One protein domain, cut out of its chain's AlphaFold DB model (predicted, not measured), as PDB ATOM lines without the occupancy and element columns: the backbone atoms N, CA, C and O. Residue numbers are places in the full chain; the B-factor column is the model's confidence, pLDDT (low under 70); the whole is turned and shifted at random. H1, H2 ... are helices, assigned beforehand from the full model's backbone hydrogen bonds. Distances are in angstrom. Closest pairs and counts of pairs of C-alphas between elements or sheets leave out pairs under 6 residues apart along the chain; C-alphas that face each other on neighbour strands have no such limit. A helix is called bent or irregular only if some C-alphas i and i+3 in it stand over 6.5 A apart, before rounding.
ATOM      1  N   PHE A 166     -13.759  18.123  33.097       80.62
ATOM      2  CA  PHE A 166     -13.340  17.277  31.986       80.62
ATOM      3  C   PHE A 166     -11.983  17.716  31.459       80.62
ATOM      4  O   PHE A 166     -11.852  18.809  30.903       80.62
ATOM      5  N   TYR A 167     -11.005  16.828  31.642       81.19
ATOM      6  CA  TYR A 167      -9.618  17.015  31.212       81.19
ATOM      7  C   TYR A 167      -9.108  15.922  30.274       81.19
ATOM      8  O   TYR A 167      -8.132  16.140  29.567       81.19
ATOM      9  N   ASN A 168      -9.765  14.760  30.254       79.62
ATOM     10  CA  ASN A 168      -9.376  13.636  29.416       79.62
ATOM     11  C   ASN A 168     -10.021  13.763  28.024       79.62
ATOM     12  O   ASN A 168     -11.247  13.658  27.932       79.62
ATOM     13  N   PRO A 169      -9.241  13.961  26.946       80.50
ATOM     14  CA  PRO A 169      -9.785  14.068  25.601       80.50
ATOM     15  C   PRO A 169     -10.062  12.701  24.954       80.50
ATOM     16  O   PRO A 169     -10.501  12.671  23.817       80.50
ATOM     17  N   ALA A 170      -9.804  11.569  25.619       82.75
ATOM     18  CA  ALA A 170      -9.873  10.245  24.995       82.75
ATOM     19  C   ALA A 170     -11.291   9.672  24.849       82.75
ATOM     20  O   ALA A 170     -11.480   8.728  24.092       82.75
ATOM     21  N   THR A 171     -12.280  10.176  25.591       85.94
ATOM     22  CA  THR A 171     -13.643   9.619  25.593       85.94
ATOM     23  C   THR A 171     -14.676  10.687  25.909       85.94
ATOM     24  O   THR A 171     -14.398  11.585  26.702       85.94
ATOM     25  N   LEU A 172     -15.895  10.529  25.388       90.25
ATOM     26  CA  LEU A 172     -17.058  11.302  25.826       90.25
ATOM     27  C   LEU A 172     -17.711  10.614  27.044       90.25
ATOM     28  O   LEU A 172     -18.267   9.528  26.882       90.25
ATOM     29  N   PRO A 173     -17.679  11.196  28.258       89.88
ATOM     30  CA  PRO A 173     -18.031  10.439  29.466       89.88
ATOM     31  C   PRO A 173     -19.502  10.027  29.541       89.88
ATOM     32  O   PRO A 173     -19.808   8.903  29.920       89.88
ATOM     33  N   TRP A 174     -20.418  10.889  29.107       93.75
ATOM     34  CA  TRP A 174     -21.856  10.600  29.081       93.75
ATOM     35  C   TRP A 174     -22.322   9.922  27.782       93.75
ATOM     36  O   TRP A 174     -23.521   9.909  27.498       93.75
ATOM     37  N   LYS A 175     -21.412   9.327  26.992       93.44
ATOM     38  CA  LYS A 175     -21.762   8.663  25.721       93.44
ATOM     39  C   LYS A 175     -22.837   7.586  25.862       93.44
ATOM     40  O   LYS A 175     -23.618   7.406  24.940       93.44
ATOM     41  N   VAL A 176     -22.933   6.929  27.021       94.62
ATOM     42  CA  VAL A 176     -23.920   5.867  27.277       94.62
ATOM     43  C   VAL A 176     -25.368   6.343  27.074       94.62
ATOM     44  O   VAL A 176     -26.192   5.591  26.566       94.62
ATOM     45  N   TYR A 177     -25.664   7.612  27.379       95.44
ATOM     46  CA  TYR A 177     -26.989   8.211  27.164       95.44
ATOM     47  C   TYR A 177     -27.250   8.565  25.692       95.44
ATOM     48  O   TYR A 177     -28.393   8.714  25.278       95.44
ATOM     49  N   LEU A 178     -26.195   8.706  24.889       94.88
ATOM     50  CA  LEU A 178     -26.277   8.977  23.451       94.88
ATOM     51  C   LEU A 178     -26.336   7.668  22.648       94.88
ATOM     52  O   LEU A 178     -27.001   7.589  21.626       94.88
ATOM     53  N   GLU A 179     -25.680   6.616  23.133       94.06
ATOM     54  CA  GLU A 179     -25.750   5.265  22.565       94.06
ATOM     55  C   GLU A 179     -27.120   4.601  22.811       94.06
ATOM     56  O   GLU A 179     -27.500   3.685  22.084       94.06
ATOM     57  N   ARG A 180     -27.873   5.063  23.821       91.62
ATOM     58  CA  ARG A 180     -29.229   4.597  24.157       91.62
ATOM     59  C   ARG A 180     -30.181   5.785  24.348       91.62
ATOM     60  O   ARG A 180     -30.496   6.126  25.486       91.62
ATOM     61  N   PRO A 181     -30.633   6.427  23.258       91.50
ATOM     62  CA  PRO A 181     -31.382   7.679  23.337       91.50
ATOM     63  C   PRO A 181     -32.831   7.519  23.819       91.50
ATOM     64  O   PRO A 181     -33.354   8.432  24.456       91.50
ATOM     65  N   ASP A 182     -33.480   6.385  23.550       88.75
ATOM     66  CA  ASP A 182     -34.908   6.176  23.833       88.75
ATOM     67  C   ASP A 182     -35.304   6.380  25.310       88.75
ATOM     68  O   ASP A 182     -36.251   7.127  25.567       88.75
ATOM     69  N   PRO A 183     -34.598   5.799  26.307       90.69
ATOM     70  CA  PRO A 183     -34.957   5.974  27.716       90.69
ATOM     71  C   PRO A 183     -34.570   7.345  28.291       90.69
ATOM     72  O   PRO A 183     -34.834   7.597  29.465       90.69
ATOM     73  N   VAL A 184     -33.921   8.228  27.520       94.19
ATOM     74  CA  VAL A 184     -33.414   9.502  28.043       94.19
ATOM     75  C   VAL A 184     -34.566  10.474  28.321       94.19
ATOM     76  O   VAL A 184     -35.256  10.893  27.379       94.19
ATOM     77  N   PRO A 185     -34.750  10.904  29.587       92.44
ATOM     78  CA  PRO A 185     -35.836  11.803  29.958       92.44
ATOM     79  C   PRO A 185     -35.704  13.173  29.298       92.44
ATOM     80  O   PRO A 185     -34.599  13.706  29.171       92.44
ATOM     81  N   LEU A 186     -36.842  13.776  28.950       91.69
ATOM     82  CA  LEU A 186     -36.915  15.070  28.267       91.69
ATOM     83  C   LEU A 186     -36.061  16.185  28.923       91.69
ATOM     84  O   LEU A 186     -35.296  16.816  28.189       91.69
ATOM     85  N   PRO A 187     -36.054  16.369  30.266       92.50
ATOM     86  CA  PRO A 187     -35.212  17.384  30.911       92.50
ATOM     87  C   PRO A 187     -33.707  17.215  30.654       92.50
ATOM     88  O   PRO A 187     -32.947  18.183  30.705       92.50
ATOM     89  N   LEU A 188     -33.259  15.980  30.406       95.12
ATOM     90  CA  LEU A 188     -31.847  15.647  30.233       95.12
ATOM     91  C   LEU A 188     -31.376  15.829  28.783       95.12
ATOM     92  O   LEU A 188     -30.195  16.094  28.567       95.12
ATOM     93  N   ARG A 189     -32.272  15.736  27.793       94.94
ATOM     94  CA  ARG A 189     -31.925  15.812  26.360       94.94
ATOM     95  C   ARG A 189     -31.255  17.142  25.997       94.94
ATOM     96  O   ARG A 189     -30.168  17.147  25.425       94.94
ATOM     97  N   GLU A 190     -31.854  18.266  26.400       93.19
ATOM     98  CA  GLU A 190     -31.305  19.613  26.155       93.19
ATOM     99  C   GLU A 190     -29.952  19.812  26.860       93.19
ATOM    100  O   GLU A 190     -29.011  20.351  26.277       93.19
ATOM    101  N   LEU A 191     -29.811  19.300  28.088       94.38
ATOM    102  CA  LEU A 191     -28.542  19.315  28.817       94.38
ATOM    103  C   LEU A 191     -27.451  18.514  28.102       94.38
ATOM    104  O   LEU A 191     -26.323  18.987  27.985       94.38
ATOM    105  N   LEU A 192     -27.763  17.312  27.617       96.12
ATOM    106  CA  LEU A 192     -26.802  16.487  26.885       96.12
ATOM    107  C   LEU A 192     -26.358  17.176  25.592       96.12
ATOM    108  O   LEU A 192     -25.168  17.140  25.281       96.12
ATOM    109  N   ILE A 193     -27.265  17.853  24.879       95.75
ATOM    110  CA  ILE A 193     -26.931  18.663  23.696       95.75
ATOM    111  C   ILE A 193     -25.956  19.785  24.073       95.75
ATOM    112  O   ILE A 193     -24.885  19.886  23.470       95.75
ATOM    113  N   GLU A 194     -26.275  20.588  25.093       94.25
ATOM    114  CA  GLU A 194     -25.422  21.693  25.557       94.25
ATOM    115  C   GLU A 194     -24.032  21.213  25.991       94.25
ATOM    116  O   GLU A 194     -23.006  21.757  25.565       94.25
ATOM    117  N   HIS A 195     -23.980  20.189  26.844       94.12
ATOM    118  CA  HIS A 195     -22.726  19.675  27.383       94.12
ATOM    119  C   HIS A 195     -21.868  19.044  26.283       94.12
ATOM    120  O   HIS A 195     -20.656  19.267  26.254       94.12
ATOM    121  N   THR A 196     -22.481  18.329  25.334       95.25
ATOM    122  CA  THR A 196     -21.777  17.760  24.173       95.25
ATOM    123  C   THR A 196     -21.248  18.864  23.260       95.25
ATOM    124  O   THR A 196     -20.079  18.828  22.877       95.25
ATOM    125  N   ALA A 197     -22.038  19.902  22.979       94.88
ATOM    126  CA  ALA A 197     -21.581  21.049  22.198       94.88
ATOM    127  C   ALA A 197     -20.389  21.754  22.866       94.88
ATOM    128  O   ALA A 197     -19.376  22.022  22.218       94.88
ATOM    129  N   THR A 198     -20.470  21.975  24.182       93.00
ATOM    130  CA  THR A 198     -19.392  22.578  24.981       93.00
ATOM    131  C   THR A 198     -18.131  21.711  24.973       93.00
ATOM    132  O   THR A 198     -17.020  22.238  24.886       93.00
ATOM    133  N   PHE A 199     -18.285  20.384  25.025       93.75
ATOM    134  CA  PHE A 199     -17.179  19.435  24.925       93.75
ATOM    135  C   PHE A 199     -16.428  19.588  23.601       93.75
ATOM    136  O   PHE A 199     -15.223  19.849  23.604       93.75
ATOM    137  N   PHE A 200     -17.136  19.521  22.470       93.69
ATOM    138  CA  PHE A 200     -16.515  19.662  21.150       93.69
ATOM    139  C   PHE A 200     -15.965  21.066  20.897       93.69
ATOM    140  O   PHE A 200     -14.920  21.203  20.264       93.69
ATOM    141  N   GLN A 201     -16.607  22.112  21.427       93.12
ATOM    142  CA  GLN A 201     -16.075  23.472  21.359       93.12
ATOM    143  C   GLN A 201     -14.714  23.572  22.063       93.12
ATOM    144  O   GLN A 201     -13.770  24.132  21.503       93.12
ATOM    145  N   ALA A 202     -14.605  23.029  23.279       92.56
ATOM    146  CA  ALA A 202     -13.358  23.022  24.034       92.56
ATOM    147  C   ALA A 202     -12.276  22.177  23.347       92.56
ATOM    148  O   ALA A 202     -11.112  22.580  23.326       92.56
ATOM    149  N   LEU A 203     -12.660  21.042  22.758       92.00
ATOM    150  CA  LEU A 203     -11.748  20.146  22.054       92.00
ATOM    151  C   LEU A 203     -11.189  20.785  20.776       92.00
ATOM    152  O   LEU A 203      -9.974  20.844  20.612       92.00
ATOM    153  N   ALA A 204     -12.056  21.345  19.927       92.19
ATOM    154  CA  ALA A 204     -11.644  22.062  18.721       92.19
ATOM    155  C   ALA A 204     -10.710  23.237  19.057       92.19
ATOM    156  O   ALA A 204      -9.661  23.397  18.440       92.19
ATOM    157  N   TYR A 205     -11.044  24.021  20.090       91.44
ATOM    158  CA  TYR A 205     -10.192  25.119  20.547       91.44
ATOM    159  C   TYR A 205      -8.814  24.639  21.026       91.44
ATOM    160  O   TYR A 205      -7.802  25.271  20.718       91.44
ATOM    161  N   ALA A 206      -8.754  23.538  21.780       91.19
ATOM    162  CA  ALA A 206      -7.496  22.994  22.281       91.19
ATOM    163  C   ALA A 206      -6.582  22.510  21.145       91.19
ATOM    164  O   ALA A 206      -5.395  22.827  21.158       91.19
ATOM    165  N   ILE A 207      -7.140  21.818  20.144       91.25
ATOM    166  CA  ILE A 207      -6.394  21.355  18.962       91.25
ATOM    167  C   ILE A 207      -5.884  22.541  18.143       91.25
ATOM    168  O   ILE A 207      -4.706  22.588  17.798       91.25
ATOM    169  N   HIS A 208      -6.743  23.530  17.886       89.38
ATOM    170  CA  HIS A 208      -6.363  24.737  17.159       89.38
ATOM    171  C   HIS A 208      -5.202  25.469  17.839       89.38
ATOM    172  O   HIS A 208      -4.206  25.812  17.208       89.38
ATOM    173  N   ARG A 209      -5.311  25.670  19.159       88.00
ATOM    174  CA  ARG A 209      -4.267  26.324  19.953       88.00
ATOM    175  C   ARG A 209      -2.958  25.537  19.918       88.00
ATOM    176  O   ARG A 209      -1.905  26.161  19.848       88.00
ATOM    177  N   PHE A 210      -3.027  24.207  19.982       88.44
ATOM    178  CA  PHE A 210      -1.855  23.342  19.864       88.44
ATOM    179  C   PHE A 210      -1.182  23.514  18.493       88.44
ATOM    180  O   PHE A 210      -0.028  23.919  18.438       88.44
ATOM    181  N   GLY A 211      -1.917  23.346  17.388       85.69
ATOM    182  CA  GLY A 211      -1.347  23.479  16.038       85.69
ATOM    183  C   GLY A 211      -0.780  24.866  15.725       85.69
ATOM    184  O   GLY A 211       0.179  25.000  14.969       85.69
ATOM    185  N   GLN A 212      -1.335  25.920  16.321       84.38
ATOM    186  CA  GLN A 212      -0.790  27.270  16.192       84.38
ATOM    187  C   GLN A 212       0.463  27.511  17.029       84.38
ATOM    188  O   GLN A 212       1.335  28.245  16.575       84.38
ATOM    189  N   ALA A 213       0.558  26.904  18.215       82.31
ATOM    190  CA  ALA A 213       1.781  26.939  19.009       82.31
ATOM    191  C   ALA A 213       2.927  26.231  18.274       82.31
ATOM    192  O   ALA A 213       4.024  26.766  18.225       82.31
ATOM    193  N   GLU A 214       2.645  25.099  17.627       78.94
ATOM    194  CA  GLU A 214       3.637  24.369  16.828       78.94
ATOM    195  C   GLU A 214       4.087  25.118  15.563       78.94
ATOM    196  O   GLU A 214       5.179  24.889  15.056       78.94
ATOM    197  N   THR A 215       3.251  26.015  15.032       77.62
ATOM    198  CA  THR A 215       3.531  26.763  13.792       77.62
ATOM    199  C   THR A 215       3.860  28.242  14.026       77.62
ATOM    200  O   THR A 215       3.874  29.018  13.066       77.62
ATOM    201  N   ASP A 216       4.094  28.651  15.281       73.69
ATOM    202  CA  ASP A 216       4.366  30.034  15.710       73.69
ATOM    203  C   ASP A 216       3.332  31.075  15.217       73.69
ATOM    204  O   ASP A 216       3.648  32.232  14.916       73.69
ATOM    205  N   ARG A 217       2.051  30.688  15.129       70.12
ATOM    206  CA  ARG A 217       0.952  31.567  14.682       70.12
ATOM    207  C   ARG A 217       0.104  32.082  15.855       70.12
ATOM    208  O   ARG A 217      -0.135  31.358  16.819       70.12
ATOM    209  N   PRO A 218      -0.428  33.319  15.786       68.56
ATOM    210  CA  PRO A 218      -1.278  33.867  16.842       68.56
ATOM    211  C   PRO A 218      -2.655  33.189  16.901       68.56
ATOM    212  O   PRO A 218      -3.220  32.821  15.867       68.56
ATOM    213  N   THR A 219      -3.236  33.079  18.104       66.44
ATOM    214  CA  THR A 219      -4.520  32.388  18.293       66.44
ATOM    215  C   THR A 219      -5.712  33.080  17.651       66.44
ATOM    216  O   THR A 219      -5.995  34.228  17.978       66.44
ATOM    217  N   SER A 220      -6.423  32.376  16.757       69.62
ATOM    218  CA  SER A 220      -7.539  32.957  15.989       69.62
ATOM    219  C   SER A 220      -8.929  32.564  16.500       69.62
ATOM    220  O   SER A 220      -9.884  33.320  16.320       69.62
ATOM    221  N   LEU A 221      -9.060  31.422  17.186       70.12
ATOM    222  CA  LEU A 221     -10.330  31.020  17.788       70.12
ATOM    223  C   LEU A 221     -10.568  31.715  19.139       70.12
ATOM    224  O   LEU A 221      -9.652  31.801  19.963       70.12
ATOM    225  N   PRO A 222     -11.804  32.167  19.419       71.56
ATOM    226  CA  PRO A 222     -12.148  32.721  20.717       71.56
ATOM    227  C   PRO A 222     -12.074  31.632  21.790       71.56
ATOM    228  O   PRO A 222     -12.568  30.516  21.616       71.56
ATOM    229  N   LYS A 223     -11.480  31.981  22.932       76.44
ATOM    230  CA  LYS A 223     -11.397  31.086  24.085       76.44
ATOM    231  C   LYS A 223     -12.805  30.736  24.590       76.44
ATOM    232  O   LYS A 223     -13.582  31.658  24.850       76.44
ATOM    233  N   PRO A 224     -13.127  29.446  24.801       80.06
ATOM    234  CA  PRO A 224     -14.402  29.038  25.374       80.06
ATOM    235  C   PRO A 224     -14.661  29.714  26.726       80.06
ATOM    236  O   PRO A 224     -13.764  29.814  27.571       80.06
ATOM    237  N   ALA A 225     -15.901  30.159  26.943       73.06
ATOM    238  CA  ALA A 225     -16.316  30.788  28.196       73.06
ATOM    239  C   ALA A 225     -16.351  29.781  29.366       73.06
ATOM    240  O   ALA A 225     -15.999  30.120  30.501       73.06
ATOM    241  N   GLN A 226     -16.729  28.527  29.085       72.81
ATOM    242  CA  GLN A 226     -16.853  27.461  30.079       72.81
ATOM    243  C   GLN A 226     -15.472  26.999  30.564       72.81
ATOM    244  O   GLN A 226     -14.640  26.518  29.800       72.81
ATOM    245  N   ARG A 227     -15.222  27.094  31.874       70.25
ATOM    246  CA  ARG A 227     -13.924  26.735  32.473       70.25
ATOM    247  C   ARG A 227     -13.790  25.264  32.883       70.25
ATOM    248  O   ARG A 227     -12.669  24.873  33.196       70.25
ATOM    249  N   ARG A 228     -14.886  24.497  32.915       79.75
ATOM    250  CA  ARG A 228     -14.935  23.121  33.452       79.75
ATOM    251  C   ARG A 228     -14.496  22.046  32.461       79.75
ATOM    252  O   ARG A 228     -14.116  20.969  32.894       79.75
ATOM    253  N   ILE A 229     -14.521  22.347  31.163       83.25
ATOM    254  CA  ILE A 229     -14.030  21.462  30.104       83.25
ATOM    255  C   ILE A 229     -12.789  22.103  29.505       83.25
ATOM    256  O   ILE A 229     -12.862  23.213  28.975       83.25
ATOM    257  N   ARG A 230     -11.639  21.444  29.642       84.19
ATOM    258  CA  ARG A 230     -10.364  21.936  29.123       84.19
ATOM    259  C   ARG A 230      -9.505  20.768  28.704       84.19
ATOM    260  O   ARG A 230      -9.251  19.889  29.511       84.19
ATOM    261  N   PHE A 231      -8.977  20.836  27.498       88.75
ATOM    262  CA  PHE A 231      -8.025  19.852  27.015       88.75
ATOM    263  C   PHE A 231      -6.674  20.513  26.800       88.75
ATOM    264  O   PHE A 231      -6.588  21.693  26.446       88.75
ATOM    265  N   PHE A 232      -5.635  19.733  27.050       86.19
ATOM    266  CA  PHE A 232      -4.252  20.086  26.799       86.19
ATOM    267  C   PHE A 232      -3.639  18.918  26.038       86.19
ATOM    268  O   PHE A 232      -3.911  17.765  26.366       86.19
ATOM    269  N   PHE A 233      -2.868  19.240  25.008       86.75
ATOM    270  CA  PHE A 233      -2.138  18.271  24.208       86.75
ATOM    271  C   PHE A 233      -0.659  18.573  24.377       86.75
ATOM    272  O   PHE A 233      -0.263  19.737  24.293       86.75
ATOM    273  N   GLU A 234       0.115  17.533  24.659       83.94
ATOM    274  CA  GLU A 234       1.573  17.619  24.762       83.94
ATOM    275  C   GLU A 234       2.224  17.122  23.472       83.94
ATOM    276  O   GLU A 234       3.275  17.623  23.083       83.94
ATOM    277  N   HIS A 235       1.568  16.191  22.766       85.56
ATOM    278  CA  HIS A 235       2.096  15.590  21.550       85.56
ATOM    279  C   HIS A 235       1.070  15.594  20.415       85.56
ATOM    280  O   HIS A 235      -0.112  15.304  20.611       85.56
ATOM    281  N   ALA A 236       1.533  15.818  19.180       83.62
ATOM    282  CA  ALA A 236       0.680  15.745  17.991       83.62
ATOM    283  C   ALA A 236       0.035  14.353  17.818       83.62
ATOM    284  O   ALA A 236      -1.117  14.246  17.391       83.62
ATOM    285  N   ALA A 237       0.736  13.294  18.239       84.69
ATOM    286  CA  ALA A 237       0.226  11.923  18.262       84.69
ATOM    287  C   ALA A 237      -1.079  11.777  19.068       84.69
ATOM    288  O   ALA A 237      -1.922  10.945  18.730       84.69
ATOM    289  N   ASP A 238      -1.292  12.592  20.106       84.94
ATOM    290  CA  ASP A 238      -2.533  12.584  20.887       84.94
ATOM    291  C   ASP A 238      -3.723  12.988  20.021       84.94
ATOM    292  O   ASP A 238      -4.747  12.310  20.010       84.94
ATOM    293  N   VAL A 239      -3.565  14.050  19.231       85.00
ATOM    294  CA  VAL A 239      -4.610  14.539  18.328       85.00
ATOM    295  C   VAL A 239      -4.829  13.573  17.163       85.00
ATOM    296  O   VAL A 239      -5.975  13.306  16.799       85.00
ATOM    297  N   LEU A 240      -3.758  12.996  16.611       84.19
ATOM    298  CA  LEU A 240      -3.852  12.011  15.526       84.19
ATOM    299  C   LEU A 240      -4.614  10.746  15.957       84.19
ATOM    300  O   LEU A 240      -5.393  10.190  15.178       84.19
ATOM    301  N   ARG A 241      -4.469  10.317  17.218       85.06
ATOM    302  CA  ARG A 241      -5.273   9.221  17.789       85.06
ATOM    303  C   ARG A 241      -6.762   9.566  17.851       85.06
ATOM    304  O   ARG A 241      -7.595   8.721  17.535       85.06
ATOM    305  N   LEU A 242      -7.105  10.807  18.195       84.56
ATOM    306  CA  LEU A 242      -8.500  11.270  18.206       84.56
ATOM    307  C   LEU A 242      -9.099  11.408  16.804       84.56
ATOM    308  O   LEU A 242     -10.312  11.304  16.657       84.56
ATOM    309  N   ALA A 243      -8.267  11.661  15.794       80.19
ATOM    310  CA  ALA A 243      -8.696  11.789  14.405       80.19
ATOM    311  C   ALA A 243      -8.921  10.431  13.712       80.19
ATOM    312  O   ALA A 243      -9.697  10.354  12.762       80.19
ATOM    313  N   SER A 244      -8.224   9.381  14.160       73.94
ATOM    314  CA  SER A 244      -8.222   8.051  13.529       73.94
ATOM    315  C   SER A 244      -9.247   7.073  14.117       73.94
ATOM    316  O   SER A 244      -9.657   6.142  13.425       73.94
ATOM    317  N   GLY A 245      -9.696   7.285  15.356       67.19
ATOM    318  CA  GLY A 245     -10.862   6.609  15.933       67.19
ATOM    319  C   GLY A 245     -12.089   7.522  15.949       67.19
ATOM    320  O   GLY A 245     -11.954   8.736  15.863       67.19
ATOM    321  N   ASP A 246     -13.289   6.968  16.141       77.31
ATOM    322  CA  ASP A 246     -14.456   7.741  16.604       77.31
ATOM    323  C   ASP A 246     -14.628   7.554  18.126       77.31
ATOM    324  O   ASP A 246     -15.601   6.940  18.571       77.31
ATOM    325  N   PRO A 247     -13.679   8.020  18.971       74.94
ATOM    326  CA  PRO A 247     -13.718   7.767  20.414       74.94
ATOM    327  C   PRO A 247     -14.908   8.444  21.108       74.94
ATOM    328  O   PRO A 247     -15.244   8.123  22.252       74.94
ATOM    329  N   PHE A 248     -15.545   9.394  20.423       84.00
ATOM    330  CA  PHE A 248     -16.664  10.178  20.930       84.00
ATOM    331  C   PHE A 248     -18.021   9.668  20.450       84.00
ATOM    332  O   PHE A 248     -19.033  10.258  20.826       84.00
ATOM    333  N   ALA A 249     -18.044   8.602  19.640       83.75
ATOM    334  CA  ALA A 249     -19.251   8.059  19.032       83.75
ATOM    335  C   ALA A 249     -20.088   9.160  18.345       83.75
ATOM    336  O   ALA A 249     -21.287   9.311  18.591       83.75
ATOM    337  N   THR A 250     -19.457   9.968  17.490       88.75
ATOM    338  CA  THR A 250     -20.112  11.067  16.757       88.75
ATOM    339  C   THR A 250     -21.313  10.594  15.938       88.75
ATOM    340  O   THR A 250     -22.317  11.309  15.845       88.75
ATOM    341  N   GLY A 251     -21.269   9.361  15.420       89.50
ATOM    342  CA  GLY A 251     -22.424   8.705  14.802       89.50
ATOM    343  C   GLY A 251     -23.589   8.475  15.777       89.50
ATOM    344  O   GLY A 251     -24.743   8.743  15.431       89.50
ATOM    345  N   ALA A 252     -23.301   8.055  17.013       91.75
ATOM    346  CA  ALA A 252     -24.313   7.886  18.057       91.75
ATOM    347  C   ALA A 252     -24.925   9.231  18.470       91.75
ATOM    348  O   ALA A 252     -26.136   9.310  18.634       91.75
ATOM    349  N   ILE A 253     -24.139  10.315  18.529       95.19
ATOM    350  CA  ILE A 253     -24.662  11.667  18.799       95.19
ATOM    351  C   ILE A 253     -25.694  12.080  17.745       95.19
ATOM    352  O   ILE A 253     -26.788  12.528  18.089       95.19
ATOM    353  N   ARG A 254     -25.361  11.926  16.457       94.62
ATOM    354  CA  ARG A 254     -26.282  12.263  15.357       94.62
ATOM    355  C   ARG A 254     -27.551  11.413  15.418       94.62
ATOM    356  O   ARG A 254     -28.641  11.947  15.245       94.62
ATOM    357  N   THR A 255     -27.402  10.123  15.714       94.06
ATOM    358  CA  THR A 255     -28.523   9.182  15.849       94.06
ATOM    359  C   THR A 255     -29.424   9.540  17.030       94.06
ATOM    360  O   THR A 255     -30.637   9.591  16.869       94.06
ATOM    361  N   ALA A 256     -28.847   9.853  18.193       94.94
ATOM    362  CA  ALA A 256     -29.582  10.251  19.390       94.94
ATOM    363  C   ALA A 256     -30.412  11.512  19.160       94.94
ATOM    364  O   ALA A 256     -31.601  11.545  19.462       94.94
ATOM    365  N   VAL A 257     -29.789  12.531  18.570       94.31
ATOM    366  CA  VAL A 257     -30.461  13.786  18.241       94.31
ATOM    367  C   VAL A 257     -31.604  13.553  17.255       94.31
ATOM    368  O   VAL A 257     -32.715  14.000  17.519       94.31
ATOM    369  N   ALA A 258     -31.363  12.807  16.172       93.50
ATOM    370  CA  ALA A 258     -32.399  12.491  15.191       93.50
ATOM    371  C   ALA A 258     -33.550  11.669  15.794       93.50
ATOM    372  O   ALA A 258     -34.701  11.850  15.402       93.50
ATOM    373  N   ALA A 259     -33.256  10.785  16.752       93.75
ATOM    374  CA  ALA A 259     -34.279  10.061  17.494       93.75
ATOM    375  C   ALA A 259     -35.143  11.032  18.311       93.75
ATOM    376  O   ALA A 259     -36.365  11.015  18.183       93.75
ATOM    377  N   TRP A 260     -34.525  11.916  19.098       93.38
ATOM    378  CA  TRP A 260     -35.246  12.855  19.961       93.38
ATOM    379  C   TRP A 260     -36.032  13.934  19.210       93.38
ATOM    380  O   TRP A 260     -37.039  14.394  19.733       93.38
ATOM    381  N   THR A 261     -35.609  14.327  18.007       91.31
ATOM    382  CA  THR A 261     -36.350  15.272  17.150       91.31
ATOM    383  C   THR A 261     -37.310  14.577  16.179       91.31
ATOM    384  O   THR A 261     -37.904  15.234  15.329       91.31
ATOM    385  N   GLY A 262     -37.445  13.251  16.257       89.38
ATOM    386  CA  GLY A 262     -38.251  12.459  15.332       89.38
ATOM    387  C   GLY A 262     -39.015  11.343  16.047       89.38
ATOM    388  O   GLY A 262     -39.981  11.625  16.748       89.38
ATOM    389  N   PRO A 263     -38.640  10.063  15.875       84.94
ATOM    390  CA  PRO A 263     -39.432   8.926  16.355       84.94
ATOM    391  C   PRO A 263     -39.575   8.832  17.884       84.94
ATOM    392  O   PRO A 263     -40.520   8.206  18.352       84.94
ATOM    393  N   ALA A 264     -38.666   9.435  18.655       84.00
ATOM    394  CA  ALA A 264     -38.711   9.499  20.119       84.00
ATOM    395  C   ALA A 264     -39.106  10.896  20.641       84.00
ATOM    396  O   ALA A 264     -38.868  11.206  21.819       84.00
ATOM    397  N   ALA A 265     -39.683  11.734  19.773       83.75
ATOM    398  CA  ALA A 265     -40.314  12.989  20.153       83.75
ATOM    399  C   ALA A 265     -41.466  12.726  21.143       83.75
ATOM    400  O   ALA A 265     -42.264  11.801  20.982       83.75
ATOM    401  N   LEU A 266     -41.507  13.515  22.208       81.56
ATOM    402  CA  LEU A 266     -42.459  13.477  23.305       81.56
ATOM    403  C   LEU A 266     -43.300  14.759  23.305       81.56
ATOM    404  O   LEU A 266     -42.805  15.846  23.591       81.56
ATOM    405  N   GLY A 267     -44.604  14.612  23.089       80.00
ATOM    406  CA  GLY A 267     -45.529  15.742  23.011       80.00
ATOM    407  C   GLY A 267     -45.482  16.461  21.661       80.00
ATOM    408  O   GLY A 267     -44.856  16.000  20.711       80.00
ATOM    409  N   PHE A 268     -46.203  17.576  21.555       74.19
ATOM    410  CA  PHE A 268     -46.400  18.253  20.264       74.19
ATOM    411  C   PHE A 268     -45.236  19.156  19.823       74.19
ATOM    412  O   PHE A 268     -45.039  19.338  18.624       74.19
ATOM    413  N   ASP A 269     -44.474  19.720  20.768       80.12
ATOM    414  CA  ASP A 269     -43.506  20.797  20.500       80.12
ATOM    415  C   ASP A 269     -42.044  20.447  20.851       80.12
ATOM    416  O   ASP A 269     -41.157  21.288  20.678       80.12
ATOM    417  N   ASP A 270     -41.739  19.247  21.361       83.19
ATOM    418  CA  ASP A 270     -40.394  18.954  21.886       83.19
ATOM    419  C   ASP A 270     -39.320  18.945  20.801       83.19
ATOM    420  O   ASP A 270     -38.250  19.517  21.010       83.19
ATOM    421  N   ALA A 271     -39.616  18.369  19.632       87.88
ATOM    422  CA  ALA A 271     -38.704  18.323  18.501       87.88
ATOM    423  C   ALA A 271     -38.232  19.734  18.135       87.88
ATOM    424  O   ALA A 271     -37.032  19.971  18.010       87.88
ATOM    425  N   ARG A 272     -39.155  20.704  18.105       88.62
ATOM    426  CA  ARG A 272     -38.849  22.111  17.826       88.62
ATOM    427  C   ARG A 272     -37.973  22.743  18.910       88.62
ATOM    428  O   ARG A 272     -37.074  23.522  18.594       88.62
ATOM    429  N   PHE A 273     -38.216  22.440  20.187       89.19
ATOM    430  CA  PHE A 273     -37.356  22.926  21.272       89.19
ATOM    431  C   PHE A 273     -35.942  22.345  21.184       89.19
ATOM    432  O   PHE A 273     -34.970  23.071  21.394       89.19
ATOM    433  N   LEU A 274     -35.821  21.058  20.859       91.69
ATOM    434  CA  LEU A 274     -34.535  20.378  20.732       91.69
ATOM    435  C   LEU A 274     -33.762  20.838  19.491       91.69
ATOM    436  O   LEU A 274     -32.561  21.078  19.594       91.69
ATOM    437  N   GLU A 275     -34.435  21.055  18.358       92.81
ATOM    438  CA  GLU A 275     -33.875  21.722  17.173       92.81
ATOM    439  C   GLU A 275     -33.323  23.108  17.522       92.81
ATOM    440  O   GLU A 275     -32.156  23.399  17.250       92.81
ATOM    441  N   GLY A 276     -34.111  23.919  18.234       92.12
ATOM    442  CA  GLY A 276     -33.666  25.220  18.730       92.12
ATOM    443  C   GLY A 276     -32.432  25.126  19.636       92.12
ATOM    444  O   GLY A 276     -31.509  25.929  19.500       92.12
ATOM    445  N   ALA A 277     -32.360  24.123  20.516       92.38
ATOM    446  CA  ALA A 277     -31.189  23.893  21.362       92.38
ATOM    447  C   ALA A 277     -29.947  23.508  20.538       92.38
ATOM    448  O   ALA A 277     -28.855  24.035  20.771       92.38
ATOM    449  N   ILE A 278     -30.091  22.626  19.546       94.69
ATOM    450  CA  ILE A 278     -28.994  22.216  18.652       94.69
ATOM    451  C   ILE A 278     -28.388  23.429  17.945       94.69
ATOM    452  O   ILE A 278     -27.159  23.547  17.879       94.69
ATOM    453  N   GLU A 279     -29.235  24.335  17.453       94.81
ATOM    454  CA  GLU A 279     -28.820  25.577  16.802       94.81
ATOM    455  C   GLU A 279     -28.180  26.559  17.788       94.81
ATOM    456  O   GLU A 279     -27.061  27.024  17.551       94.81
ATOM    457  N   GLN A 280     -28.848  26.830  18.915       94.25
ATOM    458  CA  GLN A 280     -28.390  27.763  19.948       94.25
ATOM    459  C   GLN A 280     -26.996  27.394  20.464       94.25
ATOM    460  O   GLN A 280     -26.114  28.252  20.558       94.25
ATOM    461  N   TYR A 281     -26.785  26.118  20.792       94.06
ATOM    462  CA  TYR A 281     -25.505  25.627  21.297       94.06
ATOM    463  C   TYR A 281     -24.517  25.287  20.174       94.06
ATOM    464  O   TYR A 281     -23.332  25.099  20.435       94.06
ATOM    465  N   GLY A 282     -24.971  25.231  18.919       94.12
ATOM    466  CA  GLY A 282     -24.137  24.955  17.753       94.12
ATOM    467  C   GLY A 282     -23.512  23.560  17.764       94.12
ATOM    468  O   GLY A 282     -22.364  23.420  17.343       94.12
ATOM    469  N   LEU A 283     -24.231  22.537  18.245       95.75
ATOM    470  CA  LEU A 283     -23.698  21.184  18.464       95.75
ATOM    471  C   LEU A 283     -22.944  20.643  17.238       95.75
ATOM    472  O   LEU A 283     -21.748  20.358  17.315       95.75
ATOM    473  N   PHE A 284     -23.616  20.560  16.088       95.81
ATOM    474  CA  PHE A 284     -22.998  20.022  14.872       95.81
ATOM    475  C   PHE A 284     -21.920  20.946  14.305       95.81
ATOM    476  O   PHE A 284     -20.892  20.461  13.846       95.81
ATOM    477  N   ARG A 285     -22.071  22.270  14.447       95.19
ATOM    478  CA  ARG A 285     -21.025  23.235  14.077       95.19
ATOM    479  C   ARG A 285     -19.728  22.983  14.851       95.19
ATOM    480  O   ARG A 285     -18.649  23.123  14.277       95.19
ATOM    481  N   HIS A 286     -19.818  22.638  16.136       94.81
ATOM    482  CA  HIS A 286     -18.656  22.345  16.976       94.81
ATOM    483  C   HIS A 286     -18.054  20.963  16.692       94.81
ATOM    484  O   HIS A 286     -16.830  20.851  16.660       94.81
ATOM    485  N   ILE A 287     -18.875  19.950  16.393       94.69
ATOM    486  CA  ILE A 287     -18.397  18.643  15.905       94.69
ATOM    487  C   ILE A 287     -17.640  18.808  14.578       94.69
ATOM    488  O   ILE A 287     -16.517  18.329  14.428       94.69
ATOM    489  N   ASP A 288     -18.203  19.556  13.630       94.00
ATOM    490  CA  ASP A 288     -17.563  19.801  12.338       94.00
ATOM    491  C   ASP A 288     -16.280  20.632  12.496       94.00
ATOM    492  O   ASP A 288     -15.299  20.388  11.794       94.00
ATOM    493  N   ALA A 289     -16.256  21.594  13.429       92.44
ATOM    494  CA  ALA A 289     -15.045  22.336  13.774       92.44
ATOM    495  C   ALA A 289     -13.952  21.407  14.306       92.44
ATOM    496  O   ALA A 289     -12.835  21.466  13.807       92.44
ATOM    497  N   PHE A 290     -14.278  20.507  15.234       92.81
ATOM    498  CA  PHE A 290     -13.341  19.498  15.725       92.81
ATOM    499  C   PHE A 290     -12.723  18.686  14.573       92.81
ATOM    500  O   PHE A 290     -11.500  18.635  14.451       92.81
ATOM    501  N   HIS A 291     -13.538  18.147  13.661       92.19
ATOM    502  CA  HIS A 291     -13.021  17.393  12.512       92.19
ATOM    503  C   HIS A 291     -12.185  18.246  11.545       92.19
ATOM    504  O   HIS A 291     -11.270  17.732  10.899       92.19
ATOM    505  N   ARG A 292     -12.495  19.539  11.390       92.50
ATOM    506  CA  ARG A 292     -11.661  20.459  10.599       92.50
ATOM    507  C   ARG A 292     -10.301  20.686  11.253       92.50
ATOM    508  O   ARG A 292      -9.304  20.557  10.555       92.50
ATOM    509  N   GLU A 293     -10.255  20.962  12.555       91.62
ATOM    510  CA  GLU A 293      -8.993  21.205  13.271       91.62
ATOM    511  C   GLU A 293      -8.113  19.944  13.322       91.62
ATOM    512  O   GLU A 293      -6.908  20.033  13.103       91.62
ATOM    513  N   CYS A 294      -8.702  18.755  13.506       90.44
ATOM    514  CA  CYS A 294      -7.971  17.487  13.395       90.44
ATOM    515  C   CYS A 294      -7.318  17.307  12.018       90.44
ATOM    516  O   CYS A 294      -6.147  16.934  11.937       90.44
ATOM    517  N   ARG A 295      -8.061  17.571  10.933       90.19
ATOM    518  CA  ARG A 295      -7.538  17.466   9.561       90.19
ATOM    519  C   ARG A 295      -6.437  18.486   9.302       90.19
ATOM    520  O   ARG A 295      -5.369  18.097   8.857       90.19
ATOM    521  N   ALA A 296      -6.659  19.745   9.677       88.31
ATOM    522  CA  ALA A 296      -5.663  20.799   9.524       88.31
ATOM    523  C   ALA A 296      -4.347  20.454  10.239       88.31
ATOM    524  O   ALA A 296      -3.279  20.626   9.660       88.31
ATOM    525  N   LEU A 297      -4.407  19.921  11.465       87.12
ATOM    526  CA  LEU A 297      -3.203  19.483  12.171       87.12
ATOM    527  C   LEU A 297      -2.540  18.278  11.490       87.12
ATOM    528  O   LEU A 297      -1.321  18.245  11.367       87.12
ATOM    529  N   THR A 298      -3.334  17.314  11.017       86.75
ATOM    530  CA  THR A 298      -2.821  16.141  10.290       86.75
ATOM    531  C   THR A 298      -2.063  16.558   9.028       86.75
ATOM    532  O   THR A 298      -0.962  16.066   8.794       86.75
ATOM    533  N   ASP A 299      -2.605  17.509   8.263       85.56
ATOM    534  CA  ASP A 299      -1.965  18.054   7.063       85.56
ATOM    535  C   ASP A 299      -0.642  18.763   7.409       85.56
ATOM    536  O   ASP A 299       0.363  18.589   6.716       85.56
ATOM    537  N   ILE A 300      -0.605  19.513   8.521       82.62
ATOM    538  CA  ILE A 300       0.623  20.156   9.017       82.62
ATOM    539  C   ILE A 300       1.677  19.099   9.372       82.62
ATOM    540  O   ILE A 300       2.810  19.214   8.900       82.62
ATOM    541  N   CYS A 301       1.317  18.052  10.126       81.25
ATOM    542  CA  CYS A 301       2.234  16.955  10.459       81.25
ATOM    543  C   CYS A 301       2.793  16.287   9.193       81.25
ATOM    544  O   CYS A 301       4.002  16.117   9.064       81.25
ATOM    545  N   GLN A 302       1.929  15.961   8.227       81.12
ATOM    546  CA  GLN A 302       2.328  15.303   6.976       81.12
ATOM    547  C   GLN A 302       3.222  16.182   6.094       81.12
ATOM    548  O   GLN A 302       4.073  15.670   5.370       81.12
ATOM    549  N   SER A 303       3.058  17.505   6.167       79.38
ATOM    550  CA  SER A 303       3.917  18.470   5.471       79.38
ATOM    551  C   SER A 303       5.281  18.707   6.145       79.38
ATOM    552  O   SER A 303       6.072  19.500   5.638       79.38
ATOM    553  N   GLY A 304       5.568  18.033   7.269       66.94
ATOM    554  CA  GLY A 304       6.795  18.216   8.053       66.94
ATOM    555  C   GLY A 304       6.824  19.515   8.864       66.94
ATOM    556  O   GLY A 304       7.892  19.963   9.269       66.94
TER     557      GLY A 304
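AT A GLANCE: This is residues 166 to 304 of the 323 residues of an uncharacterized protein of Candidatus Ozemobacter sibiricus (UniProt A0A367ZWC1). One long helix, H2, runs along most of the domain's length, and H5 and H6 follow each other as a row packed along one side of it. H4 and H3 make a second row running the other way, H3 packed on H6 and H4 with the short H1 on it, while the long link of residues 215 to 235 swings out and folds back past H2. The printed part has 139 residues with six named helices in the order H1 to H6 and no named strand; its class is all helix. It is compact, with a radius of gyration of the C-alphas of 16.1 A, and spans 54 by 26 by 23 A, only just a rod.

HOW THE PARTS SIT: H2, residues 186 to 214, has its centre 4.5 A from the mean of the C-alphas. It touches H6, residues 283 to 302, at a shallow tilt of 23 degrees, the same way; the C-alphas of Ala 204 and Phe 290 are closest, at 4.3 A. With residues 189 to 198 alone, H2 touches H5, residues 270 to 281, at 21 degrees, a shallow tilt, the same way; the closest C-alphas are those of Glu 194 and Tyr 281, 5.8 A apart. H4, residues 250 to 260, is close to but not clearly touching H2, with the C-alphas of Arg 189 and Trp 260 closest at 7.8 A. H2, H4 and H5 form an up-and-down bundle, each helix running against the one before it. H1, residues 175 to 179, touches H4, closest at the C-alphas of Leu 178 and Ala 256, 5.4 A. H3, residues 236 to 244, touches H6 at a steep tilt of 55 degrees, opposite ways; the C-alphas of Ala 243 and Cys 294 are closest, at 5.8 A. H1 and H2 are near each other, while H3 and H5 are apart. Helix packing is mostly aligned, but only just: 2 of 3 pairs have a shallow tilt. Every O i to N i+4 pair is within hydrogen-bond range in H1, H3, H4, H5 and H6, and 23 of 25 in H2.

IN THESE COORDINATES: H2 begins at C-alpha 186, (-36.915, 15.070, 28.267), and ends 43.1 A away at C-alpha 214, (3.637, 24.369, 16.828). It is irregular, but only just: C-alphas 187 and 190 are 6.55 A apart. H6 is 29.1 A long, ending at C-alpha 302, (2.328, 15.303, 6.976). H5 measures 16.3 A, H4 15.6 A, H3 12.6 A and H1 6.1 A.

THE WHOLE: The C-alphas of Phe 268 and Gly 304, the two farthest apart, are 54.6 A apart. The printed part has no cut. The link from H2 to H3, 21 residues, is long; those from H3 to H4 and from H5 to H6 are tight. Mean pLDDT of the printed part is 87.1, with residues 218 to 220, 245 and 304 under 70.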